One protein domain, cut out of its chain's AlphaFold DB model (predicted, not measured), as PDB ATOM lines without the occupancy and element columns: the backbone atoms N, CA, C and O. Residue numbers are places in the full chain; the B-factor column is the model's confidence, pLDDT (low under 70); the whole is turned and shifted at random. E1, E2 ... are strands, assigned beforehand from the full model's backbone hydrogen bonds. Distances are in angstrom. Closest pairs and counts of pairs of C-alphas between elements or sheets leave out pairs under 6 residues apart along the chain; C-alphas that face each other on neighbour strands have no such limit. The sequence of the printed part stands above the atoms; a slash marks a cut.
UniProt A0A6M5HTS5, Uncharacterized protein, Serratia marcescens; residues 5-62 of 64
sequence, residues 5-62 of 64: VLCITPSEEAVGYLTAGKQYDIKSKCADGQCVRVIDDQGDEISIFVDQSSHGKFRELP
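AT A GLANCE: This is residues 5 to 62 of the 64 residues of an uncharacterized protein of Serratia marcescens (UniProt A0A6M5HTS5). With little regular structure, the domain is a small, incomplete barrel of strands joined by loops: the sheet E2, E1, E5 makes one wall, and the hairpin E3 and E4 makes the other. E2 comes near E3; E4 and E5 are farther from each other. The 58 printed residues hold no named helix and five strands, E1 to E5, both sheets antiparallel: all strand, with 23 residues in named elements. It is compact, radius of gyration of the C-alphas 10.1 A, spanning 27 by 21 by 20 A.

IN THESE COORDINATES: E1, residues 5 to 10, runs 12.4 A from C-alpha 5 at (11.549, 30.876, -16.159). E5, 56 to 61, runs 16.1 A to C-alpha 61 at (7.397, 33.149, -12.988). E2 is 23 to 25, E3 36 to 39, E4 45 to 48.

HOW THE PARTS SIT: Inner strand E1 has N 6 and O 59 of E5 at 2.8 A, and N 5 and O 24 of E2 at 2.9 A. In E3 and E4, N 36 and O 48 are 2.9 A apart. The closest C-alphas of E2 and E3, Asp 25 and Val 38, are 6.0 A apart.

THE WHOLE: The printed part has no cut. The E1 to E2 link is long. Residue 52 is under pLDDT 70.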
ATOM      1  N   VAL A   5      12.097  30.721 -14.813       91.56
ATOM      2  CA  VAL A   5      11.549  30.876 -16.159       91.56
ATOM      3  C   VAL A   5      10.945  29.553 -16.611       91.56
ATOM      4  O   VAL A   5      11.547  28.494 -16.452       91.56
ATOM      5  N   LEU A   6       9.724  29.609 -17.130       92.81
ATOM      6  CA  LEU A   6       9.037  28.478 -17.739       92.81
ATOM      7  C   LEU A   6       9.339  28.462 -19.236       92.81
ATOM      8  O   LEU A   6       9.043  29.440 -19.922       92.81
ATOM      9  N   CYS A   7       9.859  27.346 -19.740       92.06
ATOM     10  CA  CYS A   7       9.874  27.066 -21.171       92.06
ATOM     11  C   CYS A   7       8.458  26.667 -21.602       92.06
ATOM     12  O   CYS A   7       7.952  25.631 -21.178       92.06
ATOM     13  N   ILE A   8       7.782  27.495 -22.399       91.00
ATOM     14  CA  ILE A   8       6.461  27.165 -22.957       91.00
ATOM     15  C   ILE A   8       6.655  26.264 -24.175       91.00
ATOM     16  O   ILE A   8       6.011  25.223 -24.298       91.00
ATOM     17  N   THR A   9       7.552  26.657 -25.076       91.81
ATOM     18  CA  THR A   9       7.893  25.882 -26.272       91.81
ATOM     19  C   THR A   9       9.321  26.226 -26.681       91.81
ATOM     20  O   THR A   9       9.573  27.405 -26.929       91.81
ATOM     21  N   PRO A  10      10.250  25.260 -26.753       90.75
ATOM     22  CA  PRO A  10      11.581  25.511 -27.294       90.75
ATOM     23  C   PRO A  10      11.502  25.760 -28.808       90.75
ATOM     24  O   PRO A  10      10.574  25.291 -29.471       90.75
ATOM     25  N   SER A  11      12.458  26.502 -29.362       88.06
ATOM     26  CA  SER A  11      12.689  26.521 -30.812       88.06
ATOM     27  C   SER A  11      13.308  25.199 -31.267       88.06
ATOM     28  O   SER A  11      13.823  24.451 -30.439       88.06
ATOM     29  N   GLU A  12      13.283  24.912 -32.572       86.69
ATOM     30  CA  GLU A  12      13.865  23.677 -33.126       86.69
ATOM     31  C   GLU A  12      15.342  23.503 -32.741       86.69
ATOM     32  O   GLU A  12      15.749  22.411 -32.363       86.69
ATOM     33  N   GLU A  13      16.117  24.591 -32.740       84.75
ATOM     34  CA  GLU A  13      17.534  24.587 -32.353       84.75
ATOM     35  C   GLU A  13      17.750  24.403 -30.844       84.75
ATOM     36  O   GLU A  13      18.808  23.953 -30.418       84.75
ATOM     37  N   ALA A  14      16.750  24.739 -30.026       85.56
ATOM     38  CA  ALA A  14      16.808  24.582 -28.577       85.56
ATOM     39  C   ALA A  14      16.312  23.204 -28.101       85.56
ATOM     40  O   ALA A  14      16.470  22.872 -26.922       85.56
ATOM     41  N   VAL A  15      15.712  22.392 -28.984       84.06
ATOM     42  CA  VAL A  15      15.282  21.025 -28.654       84.06
ATOM     43  C   VAL A  15      16.502  20.193 -28.254       84.06
ATOM     44  O   VAL A  15      17.467  20.077 -29.001       84.06
ATOM     45  N   GLY A  16      16.450  19.600 -27.059       83.19
ATOM     46  CA  GLY A  16      17.555  18.834 -26.468       83.19
ATOM     47  C   GLY A  16      18.398  19.624 -25.461       83.19
ATOM     48  O   GLY A  16      19.037  19.017 -24.607       83.19
ATOM     49  N   TYR A  17      18.343  20.956 -25.503       89.19
ATOM     50  CA  TYR A  17      18.892  21.843 -24.467       89.19
ATOM     51  C   TYR A  17      17.786  22.296 -23.505       89.19
ATOM     52  O   TYR A  17      17.985  22.385 -22.294       89.19
ATOM     53  N   LEU A  18      16.588  22.552 -24.046       91.88
ATOM     54  CA  LEU A  18      15.425  23.039 -23.312       91.88
ATOM     55  C   LEU A  18      14.191  22.170 -23.559       91.88
ATOM     56  O   LEU A  18      13.861  21.812 -24.691       91.88
ATOM     57  N   THR A  19      13.448  21.906 -22.485       93.69
ATOM     58  CA  THR A  19      12.245  21.068 -22.498       93.69
ATOM     59  C   THR A  19      10.988  21.903 -22.265       93.69
ATOM     60  O   THR A  19      10.890  22.655 -21.292       93.69
ATOM     61  N   ALA A  20       9.983  21.743 -23.133       92.94
ATOM     62  CA  ALA A  20       8.678  22.385 -22.976       92.94
ATOM     63  C   ALA A  20       8.000  21.979 -21.653       92.94
ATOM     64  O   ALA A  20       7.996  20.813 -21.266       92.94
ATOM     65  N   GLY A  21       7.418  22.947 -20.949       92.44
ATOM     66  CA  GLY A  21       6.787  22.766 -19.640       92.44
ATOM     67  C   GLY A  21       7.761  22.749 -18.456       92.44
ATOM     68  O   GLY A  21       7.317  22.846 -17.310       92.44
ATOM     69  N   LYS A  22       9.077  22.675 -18.696       94.06
ATOM     70  CA  LYS A  22      10.083  22.685 -17.630       94.06
ATOM     71  C   LYS A  22      10.357  24.107 -17.139       94.06
ATOM     72  O   LYS A  22      10.348  25.075 -17.903       94.06
ATOM     73  N   GLN A  23      10.585  24.224 -15.832       94.06
ATOM     74  CA  GLN A  23      10.989  25.469 -15.187       94.06
ATOM     75  C   GLN A  23      12.479  25.437 -14.880       94.06
ATOM     76  O   GLN A  23      12.983  24.448 -14.348       94.06
ATOM     77  N   TYR A  24      13.142  26.555 -15.130       92.62
ATOM     78  CA  TYR A  24      14.564  26.733 -14.898       92.62
ATOM     79  C   TYR A  24      14.788  27.849 -13.882       92.62
ATOM     80  O   TYR A  24      14.147  28.901 -13.946       92.62
ATOM     81  N   ASP A  25      15.680  27.618 -12.920       93.31
ATOM     82  CA  ASP A  25      16.045  28.633 -11.935       93.31
ATOM     83  C   ASP A  25      16.886  29.732 -12.586       93.31
ATOM     84  O   ASP A  25      17.935  29.466 -13.178       93.31
ATOM     85  N   ILE A  26      16.462  30.984 -12.408       91.81
ATOM     86  CA  ILE A  26      17.212  32.144 -12.888       91.81
ATOM     87  C   ILE A  26      18.438  32.329 -11.987       91.81
ATOM     88  O   ILE A  26      18.320  32.584 -10.781       91.81
ATOM     89  N   LYS A  27      19.627  32.194 -12.576       91.94
ATOM     90  CA  LYS A  27      20.917  32.400 -11.904       91.94
ATOM     91  C   LYS A  27      21.229  33.883 -11.767       91.94
ATOM     92  O   LYS A  27      21.597  34.331 -10.682       91.94
ATOM     93  N   SER A  28      21.042  34.633 -12.845       89.94
ATOM     94  CA  SER A  28      21.265  36.075 -12.915       89.94
ATOM     95  C   SER A  28      20.417  36.694 -14.027       89.94
ATOM     96  O   SER A  28      19.867  35.988 -14.876       89.94
ATOM     97  N   LYS A  29      20.283  38.022 -14.004       88.81
ATOM     98  CA  LYS A  29      19.704  38.798 -15.104       88.81
ATOM     99  C   LYS A  29      20.828  39.509 -15.853       88.81
ATOM    100  O   LYS A  29      21.822  39.899 -15.242       88.81
ATOM    101  N   CYS A  30      20.670  39.655 -17.160       85.44
ATOM    102  CA  CYS A  30      21.553  40.468 -17.986       85.44
ATOM    103  C   CYS A  30      21.484  41.941 -17.554       85.44
ATOM    104  O   CYS A  30      20.481  42.361 -16.977       85.44
ATOM    105  N   ALA A  31      22.538  42.715 -17.833       79.56
ATOM    106  CA  ALA A  31      22.668  44.102 -17.374       79.56
ATOM    107  C   ALA A  31      21.479  44.988 -17.792       79.56
ATOM    108  O   ALA A  31      21.003  45.791 -16.996       79.56
ATOM    109  N   ASP A  32      20.943  44.762 -18.992       78.88
ATOM    110  CA  ASP A  32      19.811  45.511 -19.548       78.88
ATOM    111  C   ASP A  32      18.438  44.962 -19.116       78.88
ATOM    112  O   ASP A  32      17.397  45.449 -19.548       78.88
ATOM    113  N   GLY A  33      18.405  43.902 -18.299       76.38
ATOM    114  CA  GLY A  33      17.174  43.244 -17.842       76.38
ATOM    115  C   GLY A  33      16.418  42.454 -18.919       76.38
ATOM    116  O   GLY A  33      15.436  41.794 -18.597       76.38
ATOM    117  N   GLN A  34      16.887  42.478 -20.169       81.19
ATOM    118  CA  GLN A  34      16.227  41.869 -21.332       81.19
ATOM    119  C   GLN A  34      16.411  40.347 -21.439       81.19
ATOM    120  O   GLN A  34      15.652  39.678 -22.140       81.19
ATOM    121  N   CYS A  35      17.410  39.789 -20.751       88.06
ATOM    122  CA  CYS A  35      17.627  38.349 -20.685       88.06
ATOM    123  C   CYS A  35      17.909  37.846 -19.272       88.06
ATOM    124  O   CYS A  35      18.339  38.580 -18.378       88.06
ATOM    125  N   VAL A  36      17.663  36.553 -19.090       90.62
ATOM    126  CA  VAL A  36      17.934  35.804 -17.866       90.62
ATOM    127  C   VAL A  36      18.907  34.676 -18.172       90.62
ATOM    128  O   VAL A  36      18.845  34.077 -19.244       90.62
ATOM    129  N   ARG A  37      19.804  34.375 -17.233       92.25
ATOM    130  CA  ARG A  37      20.711  33.231 -17.341       92.25
ATOM    131  C   ARG A  37      20.180  32.047 -16.562       92.25
ATOM    132  O   ARG A  37      19.787  32.195 -15.399       92.25
ATOM    133  N   VAL A  38      20.196  30.883 -17.194       93.25
ATOM    134  CA  VAL A  38      19.752  29.615 -16.611       93.25
ATOM    135  C   VAL A  38      20.747  28.510 -16.924       93.25
ATOM    136  O   VAL A  38      21.585  28.669 -17.804       93.25
ATOM    137  N   ILE A  39      20.635  27.399 -16.199       94.56
ATOM    138  CA  ILE A  39      21.318  26.152 -16.548       94.56
ATOM    139  C   ILE A  39      20.325  25.290 -17.315       94.56
ATOM    140  O   ILE A  39      19.214  25.089 -16.820       94.56
ATOM    141  N   ASP A  40      20.707  24.846 -18.502       93.00
ATOM    142  CA  ASP A  40      19.872  24.043 -19.387       93.00
ATOM    143  C   ASP A  40      19.803  22.563 -18.944       93.00
ATOM    144  O   ASP A  40      20.206  22.198 -17.834       93.00
ATOM    145  N   ASP A  41      19.235  21.698 -19.784       92.75
ATOM    146  CA  ASP A  41      19.094  20.270 -19.480       92.75
ATOM    147  C   ASP A  41      20.412  19.480 -19.569       92.75
ATOM    148  O   ASP A  41      20.488  18.379 -19.018       92.75
ATOM    149  N   GLN A  42      21.437  20.034 -20.217       92.88
ATOM    150  CA  GLN A  42      22.763  19.428 -20.382       92.88
ATOM    151  C   GLN A  42      23.758  19.905 -19.315       92.88
ATOM    152  O   GLN A  42      24.788  19.266 -19.097       92.88
ATOM    153  N   GLY A  43      23.407  20.957 -18.574       93.06
ATOM    154  CA  GLY A  43      24.235  21.536 -17.521       93.06
ATOM    155  C   GLY A  43      24.968  22.807 -17.947       93.06
ATOM    156  O   GLY A  43      25.774  23.318 -17.165       93.06
ATOM    157  N   ASP A  44      24.667  23.342 -19.129       92.94
ATOM    158  CA  ASP A  44      25.303  24.529 -19.688       92.94
ATOM    159  C   ASP A  44      24.582  25.817 -19.270       92.94
ATOM    160  O   ASP A  44      23.354  25.869 -19.143       92.94
ATOM    161  N   GLU A  45      25.349  26.890 -19.041       92.88
ATOM    162  CA  GLU A  45      24.781  28.216 -18.778       92.88
ATOM    163  C   GLU A  45      24.394  28.895 -20.094       92.88
ATOM    164  O   GLU A  45      25.253  29.247 -20.902       92.88
ATOM    165  N   ILE A  46      23.098  29.155 -20.268       89.50
ATOM    166  CA  ILE A  46      22.559  29.822 -21.456       89.50
ATOM    167  C   ILE A  46      21.794  31.097 -21.093       89.50
ATOM    168  O   ILE A  46      21.276  31.255 -19.983       89.50
ATOM    169  N   SER A  47      21.699  32.015 -22.057       90.75
ATOM    170  CA  SER A  47      20.933  33.262 -21.929       90.75
ATOM    171  C   SER A  47      19.600  33.168 -22.676       90.75
ATOM    172  O   SER A  47      19.565  32.897 -23.875       90.75
ATOM    173  N   ILE A  48      18.497  33.426 -21.971       88.44
ATOM    174  CA  ILE A  48      17.131  33.402 -22.506       88.44
ATOM    175  C   ILE A  48      16.563  34.823 -22.510       88.44
ATOM    176  O   ILE A  48      16.462  35.458 -21.460       88.44
ATOM    177  N   PHE A  49      16.146  35.308 -23.680       87.12
ATOM    178  CA  PHE A  49      15.456  36.593 -23.840       87.12
ATOM    179  C   PHE A  49      13.943  36.400 -23.703       87.12
ATOM    180  O   PHE A  49      13.280  36.004 -24.648       87.12
ATOM    181  N   VAL A  50      13.366  36.650 -22.535       79.75
ATOM    182  CA  VAL A  50      11.986  36.216 -22.229       79.75
ATOM    183  C   VAL A  50      10.948  36.760 -23.230       79.75
ATOM    184  O   VAL A  50      10.066  36.010 -23.640       79.75
ATOM    185  N   ASP A  51      11.102  38.006 -23.689       73.31
ATOM    186  CA  ASP A  51      10.200  38.654 -24.658       73.31
ATOM    187  C   ASP A  51      10.568  38.427 -26.140       73.31
ATOM    188  O   ASP A  51       9.733  38.638 -27.018       73.31
ATOM    189  N   GLN A  52      11.803  38.011 -26.452       68.44
ATOM    190  CA  GLN A  52      12.323  37.942 -27.833       68.44
ATOM    191  C   GLN A  52      13.262  36.746 -28.074       68.44
ATOM    192  O   GLN A  52      14.222  36.830 -28.834       68.44
ATOM    193  N   SER A  53      13.045  35.624 -27.390       72.31
ATOM    194  CA  SER A  53      14.017  34.528 -27.391       72.31
ATOM    195  C   SER A  53      14.024  33.747 -28.702       72.31
ATOM    196  O   SER A  53      13.060  33.065 -29.047       72.31
ATOM    197  N   SER A  54      15.188  33.722 -29.354       72.44
ATOM    198  CA  SER A  54      15.503  32.802 -30.454       72.44
ATOM    199  C   SER A  54      15.441  31.326 -30.034       72.44
ATOM    200  O   SER A  54      15.223  30.452 -30.866       72.44
ATOM    201  N   HIS A  55      15.568  31.035 -28.733       78.19
ATOM    202  CA  HIS A  55      15.485  29.683 -28.167       78.19
ATOM    203  C   HIS A  55      14.042  29.189 -27.948       78.19
ATOM    204  O   HIS A  55      13.840  28.113 -27.388       78.19
ATOM    205  N   GLY A  56      13.022  29.977 -28.323       85.88
ATOM    206  CA  GLY A  56      11.607  29.631 -28.151       85.88
ATOM    207  C   GLY A  56      10.811  30.608 -27.280       85.88
ATOM    208  O   GLY A  56      11.228  31.736 -27.029       85.88
ATOM    209  N   LYS A  57       9.636  30.174 -26.816       88.94
ATOM    210  CA  LYS A  57       8.713  30.966 -25.991       88.94
ATOM    211  C   LYS A  57       8.914  30.679 -24.510       88.94
ATOM    212  O   LYS A  57       8.789  29.532 -24.075       88.94
ATOM    213  N   PHE A  58       9.124  31.737 -23.731       90.25
ATOM    214  CA  PHE A  58       9.391  31.654 -22.299       90.25
ATOM    215  C   PHE A  58       8.506  32.605 -21.502       90.25
ATOM    216  O   PHE A  58       8.003  33.596 -22.021       90.25
ATOM    217  N   ARG A  59       8.317  32.300 -20.216       89.75
ATOM    218  CA  ARG A  59       7.607  33.173 -19.275       89.75
ATOM    219  C   ARG A  59       8.323  33.193 -17.934       89.75
ATOM    220  O   ARG A  59       8.476  32.140 -17.317       89.75
ATOM    221  N   GLU A  60       8.720  34.372 -17.457       88.12
ATOM    222  CA  GLU A  60       9.171  34.517 -16.069       88.12
ATOM    223  C   GLU A  60       8.016  34.220 -15.109       88.12
ATOM    224  O   GLU A  60       6.887  34.681 -15.285       88.12
ATOM    225  N   LEU A  61       8.306  33.429 -14.082       85.81
ATOM    226  CA  LEU A  61       7.397  33.149 -12.988       85.81
ATOM    227  C   LEU A  61       7.809  34.002 -11.782       85.81
ATOM    228  O   LEU A  61       8.994  34.012 -11.416       85.81
ATOM    229  N   PRO A  62       6.856  34.714 -11.152       75.75
ATOM    230  CA  PRO A  62       7.145  35.493  -9.960       75.75
ATOM    231  C   PRO A  62       7.644  34.580  -8.838       75.75
ATOM    232  O   PRO A  62       7.318  33.391  -8.776       75.75
TER     233      PRO A  62